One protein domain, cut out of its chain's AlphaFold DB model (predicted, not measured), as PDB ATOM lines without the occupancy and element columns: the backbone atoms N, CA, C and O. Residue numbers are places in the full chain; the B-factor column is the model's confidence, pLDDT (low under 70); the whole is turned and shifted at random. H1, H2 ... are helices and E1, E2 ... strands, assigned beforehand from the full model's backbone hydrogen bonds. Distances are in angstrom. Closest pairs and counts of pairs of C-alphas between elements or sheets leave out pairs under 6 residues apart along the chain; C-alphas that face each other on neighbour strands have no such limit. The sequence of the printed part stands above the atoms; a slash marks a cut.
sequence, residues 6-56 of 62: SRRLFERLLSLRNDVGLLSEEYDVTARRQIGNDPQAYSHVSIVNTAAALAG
ATOM      1  N   SER A   6     -39.657 -40.802  -0.822       82.38
ATOM      2  CA  SER A   6     -38.227 -40.831  -1.146       82.38
ATOM      3  C   SER A   6     -37.469 -41.930  -0.401       82.38
ATOM      4  O   SER A   6     -36.594 -42.576  -0.969       82.38
ATOM      5  N   ARG A   7     -37.833 -42.195   0.857       86.31
ATOM      6  CA  ARG A   7     -37.179 -43.215   1.678       86.31
ATOM      7  C   ARG A   7     -37.555 -44.627   1.242       86.31
ATOM      8  O   ARG A   7     -36.680 -45.476   1.143       86.31
ATOM      9  N   ARG A   8     -38.822 -44.851   0.875       89.75
ATOM     10  CA  ARG A   8     -39.268 -46.133   0.301       89.75
ATOM     11  C   ARG A   8     -38.580 -46.442  -1.026       89.75
ATOM     12  O   ARG A   8     -38.189 -47.579  -1.264       89.75
ATOM     13  N   LEU A   9     -38.434 -45.437  -1.893       88.94
ATOM     14  CA  LEU A   9     -37.732 -45.612  -3.163       88.94
ATOM     15  C   LEU A   9     -36.245 -45.907  -2.940       88.94
ATOM     16  O   LEU A   9     -35.703 -46.805  -3.577       88.94
ATOM     17  N   PHE A  10     -35.612 -45.198  -2.005       89.38
ATOM     18  CA  PHE A  10     -34.216 -45.424  -1.644       89.38
ATOM     19  C   PHE A  10     -33.982 -46.837  -1.091       89.38
ATOM     20  O   PHE A  10     -33.090 -47.537  -1.555       89.38
ATOM     21  N   GLU A  11     -34.832 -47.307  -0.176       91.12
ATOM     22  CA  GLU A  11     -34.767 -48.675   0.362       91.12
ATOM     23  C   GLU A  11     -34.953 -49.737  -0.733       91.12
ATOM     24  O   GLU A  11     -34.223 -50.728  -0.763       91.12
ATOM     25  N   ARG A  12     -35.867 -49.508  -1.685       90.75
ATOM     26  CA  ARG A  12     -36.041 -50.389  -2.848       90.75
ATOM     27  C   ARG A  12     -34.815 -50.396  -3.762       90.75
ATOM     28  O   ARG A  12     -34.474 -51.437  -4.305       90.75
ATOM     29  N   LEU A  13     -34.149 -49.262  -3.949       89.44
ATOM     30  CA  LEU A  13     -32.927 -49.196  -4.750       89.44
ATOM     31  C   LEU A  13     -31.783 -49.958  -4.065       89.44
ATOM     32  O   LEU A  13     -31.081 -50.741  -4.701       89.44
ATOM     33  N   LEU A  14     -31.666 -49.821  -2.744       90.94
ATOM     34  CA  LEU A  14     -30.720 -50.587  -1.937       90.94
ATOM     35  C   LEU A  14     -30.987 -52.101  -1.962       90.94
ATOM     36  O   LEU A  14     -30.051 -52.874  -1.759       90.94
ATOM     37  N   SER A  15     -32.214 -52.560  -2.215       91.00
ATOM     38  CA  SER A  15     -32.485 -53.997  -2.343       91.00
ATOM     39  C   SER A  15     -32.045 -54.602  -3.683       91.00
ATOM     40  O   SER A  15     -32.138 -55.812  -3.835       91.00
ATOM     41  N   LEU A  16     -31.598 -53.796  -4.657       90.44
ATOM     42  CA  LEU A  16     -31.167 -54.277  -5.981       90.44
ATOM     43  C   LEU A  16     -29.664 -54.578  -6.076       90.44
ATOM     44  O   LEU A  16     -29.214 -55.081  -7.103       90.44
ATOM     45  N   ARG A  17     -28.896 -54.265  -5.027       90.94
ATOM     46  CA  ARG A  17     -27.452 -54.535  -4.959       90.94
ATOM     47  C   ARG A  17     -27.165 -56.029  -5.071       90.94
ATOM     48  O   ARG A  17     -27.958 -56.851  -4.615       90.94
ATOM     49  N   ASN A  18     -26.016 -56.363  -5.654       86.50
ATOM     50  CA  ASN A  18     -25.517 -57.734  -5.650       86.50
ATOM     51  C   ASN A  18     -25.097 -58.170  -4.228       86.50
ATOM     52  O   ASN A  18     -25.183 -57.407  -3.261       86.50
ATOM     53  N   ASP A  19     -24.662 -59.418  -4.103       86.19
ATOM     54  CA  ASP A  19     -24.250 -60.069  -2.855       86.19
ATOM     55  C   ASP A  19     -23.097 -59.355  -2.131       86.19
ATOM     56  O   ASP A  19     -23.047 -59.363  -0.901       86.19
ATOM     57  N   VAL A  20     -22.223 -58.674  -2.873       87.88
ATOM     58  CA  VAL A  20     -21.140 -57.841  -2.323       87.88
ATOM     59  C   VAL A  20     -21.529 -56.367  -2.138       87.88
ATOM     60  O   VAL A  20     -20.703 -55.544  -1.747       87.88
ATOM     61  N   GLY A  21     -22.798 -56.017  -2.362       85.56
ATOM     62  CA  GLY A  21     -23.342 -54.691  -2.084       85.56
ATOM     63  C   GLY A  21     -23.166 -53.662  -3.204       85.56
ATOM     64  O   GLY A  21     -23.327 -52.470  -2.938       85.56
ATOM     65  N   LEU A  22     -22.868 -54.092  -4.432       87.94
ATOM     66  CA  LEU A  22     -22.582 -53.215  -5.569       87.94
ATOM     67  C   LEU A  22     -23.767 -53.082  -6.540       87.94
ATOM     68  O   LEU A  22     -24.596 -53.989  -6.683       87.94
ATOM     69  N   LEU A  23     -23.836 -51.921  -7.200       87.12
ATOM     70  CA  LEU A  23     -24.719 -51.654  -8.335       87.12
ATOM     71  C   LEU A  23     -23.951 -51.488  -9.653       87.12
ATOM     72  O   LEU A  23     -22.916 -50.815  -9.713       87.12
ATOM     73  N   SER A  24     -24.534 -52.024 -10.716       85.31
ATOM     74  CA  SER A  24     -24.159 -51.778 -12.099       85.31
ATOM     75  C   SER A  24     -24.741 -50.449 -12.594       85.31
ATOM     76  O   SER A  24     -25.467 -49.739 -11.889       85.31
ATOM     77  N   GLU A  25     -24.381 -50.085 -13.818       84.94
ATOM     78  CA  GLU A  25     -24.854 -48.862 -14.470       84.94
ATOM     79  C   GLU A  25     -26.371 -48.846 -14.686       84.94
ATOM     80  O   GLU A  25     -27.031 -47.828 -14.482       84.94
ATOM     81  N   GLU A  26     -26.929 -49.992 -15.068       87.44
ATOM     82  CA  GLU A  26     -28.307 -50.109 -15.511       87.44
ATOM     83  C   GLU A  26     -29.017 -51.285 -14.832       87.44
ATOM     84  O   GLU A  26     -28.415 -52.280 -14.420       87.44
ATOM     85  N   TYR A  27     -30.342 -51.180 -14.745       87.94
ATOM     86  CA  TYR A  27     -31.204 -52.243 -14.247       87.94
ATOM     87  C   TYR A  27     -32.275 -52.574 -15.285       87.94
ATOM     88  O   TYR A  27     -33.133 -51.746 -15.598       87.94
ATOM     89  N   ASP A  28     -32.262 -53.808 -15.785       90.81
ATOM     90  CA  ASP A  28     -33.315 -54.323 -16.651       90.81
ATOM     91  C   ASP A  28     -34.557 -54.625 -15.805       90.81
ATOM     92  O   ASP A  28     -34.598 -55.589 -15.038       90.81
ATOM     93  N   VAL A  29     -35.595 -53.801 -15.941       88.62
ATOM     94  CA  VAL A  29     -36.854 -53.957 -15.194       88.62
ATOM     95  C   VAL A  29     -37.694 -55.151 -15.652       88.62
ATOM     96  O   VAL A  29     -38.490 -55.664 -14.862       88.62
ATOM     97  N   THR A  30     -37.513 -55.601 -16.895       93.38
ATOM     98  CA  THR A  30     -38.254 -56.726 -17.477       93.38
ATOM     99  C   THR A  30     -37.626 -58.037 -17.029       93.38
ATOM    100  O   THR A  30     -38.307 -58.882 -16.450       93.38
ATOM    101  N   ALA A  31     -36.312 -58.180 -17.228       91.94
ATOM    102  CA  ALA A  31     -35.561 -59.359 -16.803       91.94
ATOM    103  C   ALA A  31     -35.204 -59.347 -15.308       91.94
ATOM    104  O   ALA A  31     -34.750 -60.362 -14.785       91.94
ATOM    105  N   ARG A  32     -35.419 -58.218 -14.622       90.12
ATOM    106  CA  ARG A  32     -35.144 -57.999 -13.193       90.12
ATOM    107  C   ARG A  32     -33.702 -58.332 -12.806       90.12
ATOM    108  O   ARG A  32     -33.467 -59.059 -11.844       90.12
ATOM    109  N   ARG A  33     -32.740 -57.795 -13.558       88.81
ATOM    110  CA  ARG A  33     -31.307 -57.991 -13.305       88.81
ATOM    111  C   ARG A  33     -30.514 -56.715 -13.549       88.81
ATOM    112  O   ARG A  33     -30.934 -55.860 -14.324       88.81
ATOM    113  N   GLN A  34     -29.346 -56.635 -12.927       89.75
ATOM    114  CA  GLN A  34     -28.367 -55.602 -13.243       89.75
ATOM    115  C   GLN A  34     -27.724 -55.895 -14.609       89.75
ATOM    116  O   GLN A  34     -27.503 -57.061 -14.949       89.75
ATOM    117  N   ILE A  35     -27.491 -54.857 -15.413       90.62
ATOM    118  CA  ILE A  35     -26.866 -54.948 -16.739       90.62
ATOM    119  C   ILE A  35     -25.842 -53.817 -16.925       90.62
ATOM    120  O   ILE A  35     -25.844 -52.829 -16.189       90.62
ATOM    121  N   GLY A  36     -24.979 -53.960 -17.932       85.56
ATOM    122  CA  GLY A  36     -23.943 -52.976 -18.244       85.56
ATOM    123  C   GLY A  36     -22.677 -53.163 -17.408       85.56
ATOM    124  O   GLY A  36     -22.365 -54.274 -16.978       85.56
ATOM    125  N   ASN A  37     -21.923 -52.077 -17.225       81.00
ATOM    126  CA  ASN A  37     -20.657 -52.107 -16.497       81.00
ATOM    127  C   ASN A  37     -20.879 -52.360 -15.002       81.00
ATOM    128  O   ASN A  37     -21.708 -51.699 -14.370       81.00
ATOM    129  N   ASP A  38     -20.088 -53.273 -14.437       76.88
ATOM    130  CA  ASP A  38     -20.126 -53.637 -13.023       76.88
ATOM    131  C   ASP A  38     -18.701 -53.723 -12.439       76.88
ATOM    132  O   ASP A  38     -17.859 -54.415 -13.022       76.88
ATOM    133  N   PRO A  39     -18.398 -53.052 -11.305       68.25
ATOM    134  CA  PRO A  39     -19.208 -52.040 -10.618       68.25
ATOM    135  C   PRO A  39     -19.077 -50.646 -11.248       68.25
ATOM    136  O   PRO A  39     -17.982 -50.211 -11.610       68.25
ATOM    137  N   GLN A  40     -20.180 -49.895 -11.316       77.31
ATOM    138  CA  GLN A  40     -20.171 -48.536 -11.866       77.31
ATOM    139  C   GLN A  40     -20.041 -47.488 -10.745       77.31
ATOM    140  O   GLN A  40     -20.848 -47.416  -9.815       77.31
ATOM    141  N   ALA A  41     -18.979 -46.681 -10.799       71.81
ATOM    142  CA  ALA A  41     -18.614 -45.768  -9.714       71.81
ATOM    143  C   ALA A  41     -19.624 -44.620  -9.494       71.81
ATOM    144  O   ALA A  41     -19.880 -44.237  -8.351       71.81
ATOM    145  N   TYR A  42     -20.238 -44.084 -10.553       75.94
ATOM    146  CA  TYR A  42     -21.196 -42.977 -10.447       75.94
ATOM    147  C   TYR A  42     -22.526 -43.380  -9.776       75.94
ATOM    148  O   TYR A  42     -23.077 -42.587  -9.009       75.94
ATOM    149  N   SER A  43     -23.005 -44.614  -9.966       79.12
ATOM    150  CA  SER A  43     -24.177 -45.189  -9.297       79.12
ATOM    151  C   SER A  43     -23.979 -45.157  -7.783       79.12
ATOM    152  O   SER A  43     -24.852 -44.702  -7.043       79.12
ATOM    153  N   HIS A  44     -22.785 -45.519  -7.314       80.00
ATOM    154  CA  HIS A  44     -22.437 -45.490  -5.893       80.00
ATOM    155  C   HIS A  44     -22.313 -44.065  -5.337       80.00
ATOM    156  O   HIS A  44     -22.803 -43.798  -4.238       80.00
ATOM    157  N   VAL A  45     -21.751 -43.120  -6.101       84.81
ATOM    158  CA  VAL A  45     -21.711 -41.695  -5.710       84.81
ATOM    159  C   VAL A  45     -23.127 -41.139  -5.512       84.81
ATOM    160  O   VAL A  45     -23.394 -40.442  -4.530       84.81
ATOM    161  N   SER A  46     -24.064 -41.486  -6.400       83.75
ATOM    162  CA  SER A  46     -25.460 -41.043  -6.292       83.75
ATOM    163  C   SER A  46     -26.162 -41.581  -5.034       83.75
ATOM    164  O   SER A  46     -26.920 -40.846  -4.391       83.75
ATOM    165  N   ILE A  47     -25.860 -42.823  -4.626       85.88
ATOM    166  CA  ILE A  47     -26.389 -43.431  -3.396       85.88
ATOM    167  C   ILE A  47     -25.895 -42.673  -2.168       85.88
ATOM    168  O   ILE A  47     -26.705 -42.338  -1.306       85.88
ATOM    169  N   VAL A  48     -24.592 -42.383  -2.090       87.19
ATOM    170  CA  VAL A  48     -23.995 -41.669  -0.948       87.19
ATOM    171  C   VAL A  48     -24.601 -40.273  -0.805       87.19
ATOM    172  O   VAL A  48     -25.032 -39.897   0.284       87.19
ATOM    173  N   ASN A  49     -24.723 -39.538  -1.912       87.44
ATOM    174  CA  ASN A  49     -25.326 -38.204  -1.907       87.44
ATOM    175  C   ASN A  49     -26.802 -38.243  -1.481       87.44
ATOM    176  O   ASN A  49     -27.247 -37.419  -0.681       87.44
ATOM    177  N   THR A  50     -27.561 -39.230  -1.967       87.00
ATOM    178  CA  THR A  50     -28.974 -39.406  -1.597       87.00
ATOM    179  C   THR A  50     -29.123 -39.790  -0.124       87.00
ATOM    180  O   THR A  50     -30.002 -39.268   0.561       87.00
ATOM    181  N   ALA A  51     -28.243 -40.653   0.394       87.62
ATOM    182  CA  ALA A  51     -28.213 -41.023   1.806       87.62
ATOM    183  C   ALA A  51     -27.936 -39.806   2.702       87.62
ATOM    184  O   ALA A  51     -28.645 -39.606   3.686       87.62
ATOM    185  N   ALA A  52     -26.961 -38.966   2.332       88.06
ATOM    186  CA  ALA A  52     -26.646 -37.733   3.051       88.06
ATOM    187  C   ALA A  52     -27.847 -36.768   3.077       88.06
ATOM    188  O   ALA A  52     -28.226 -36.284   4.147       88.06
ATOM    189  N   ALA A  53     -28.508 -36.567   1.932       86.19
ATOM    190  CA  ALA A  53     -29.698 -35.724   1.835       86.19
ATOM    191  C   ALA A  53     -30.869 -36.249   2.693       86.19
ATOM    192  O   ALA A  53     -31.523 -35.477   3.391       86.19
ATOM    193  N   LEU A  54     -31.118 -37.566   2.692       84.25
ATOM    194  CA  LEU A  54     -32.172 -38.193   3.503       84.25
ATOM    195  C   LEU A  54     -31.864 -38.195   5.006       84.25
ATOM    196  O   LEU A  54     -32.794 -38.195   5.813       84.25
ATOM    197  N   ALA A  55     -30.585 -38.199   5.387       83.19
ATOM    198  CA  ALA A  55     -30.141 -38.121   6.778       83.19
ATOM    199  C   ALA A  55     -30.268 -36.707   7.378       83.19
ATOM    200  O   ALA A  55     -29.993 -36.519   8.559       83.19
ATOM    201  N   GLY A  56     -30.692 -35.713   6.588       73.25
ATOM    202  CA  GLY A  56     -30.788 -34.329   7.045       73.25
ATOM    203  C   GLY A  56     -29.433 -33.626   7.125       73.25
ATOM    204  O   GLY A  56     -29.359 -32.524   7.671       73.25
TER     205      GLY A  56
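This is residues 6 to 56 of the 62 residues of the protein "Glyco_hydro_15 domain-containing protein" of Microbispora sp. ATCC PTA-5024 (UniProt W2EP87). Two helices, H1 and H2, lie loosely side by side as the two arms of a narrow V, coming nearest where H1 begins and H2 ends, and a small two-stranded hairpin, E1 and E2, lies beyond the wide end of the V. The long link of residues 15 to 25 loops from H1 over to the hairpin, and the hairpin and the ends of the helices at the narrow end of the V lie at opposite ends of the longest axis. The printed part has 51 residues, with two named helices and two named strands in the order H1, E1, E2, H2 along the chain; the sheet has the order E1 - E2 and is antiparallel, and the class is mixed, helices and strands. The whole is compact, with a radius of gyration of the C-alphas of 11.2 A, yet elongated in outline, spanning 34 by 21 by 17 A.

Strand E1 covers residues 26 to 28, beginning at C-alpha 26 at (-28.307, -50.109, -15.511), and measures 6.6 A from first to last C-alpha. Strand E2 covers residues 33 to 35 and measures 6.4 A. Helix H2, the longest helix, covers residues 41 to 54 and measures 20.4 A, ending at C-alpha 54 at (-32.172, -38.193, 3.503). Helix H1 covers residues 6 to 14 and measures 12.3 A, beginning at C-alpha 6 at (-38.227, -40.831, -1.146).

E1 and E2 form a hairpin of antiparallel neighbour strands, with 137 degrees between their directions. The C-alphas of Tyr 27 and Gln 34 face each other at 4.5 A. Across the pair, N 28 and O 33 are within hydrogen-bond range at 2.8 A, and N 35 and O 26 at 2.9 A. E1 and H2 are apart, and H1 and E2 are apart. H1 and H2 are close but not clearly touching, with 2 pairs of C-alphas within 8 A; their closest C-alphas, those of Arg 7 and Leu 54, are 7.3 A apart. Their lines stand at a shallow tilt of 33 degrees, only just short of steep, and they run opposite ways. In H1 and H2 every O i to N i+4 pair is within hydrogen-bond range.

The two C-alphas farthest apart are those of Ala 31 and Gly 56, at 34.9 A. The printed part runs from residue 6 to 56 and has no cut. The link from H1 to E1, 11 residues, is long; the links from E1 to E2 and from E2 to H2 are tight. The mean pLDDT of the printed part is 85.8, and residue 39 alone is under 70.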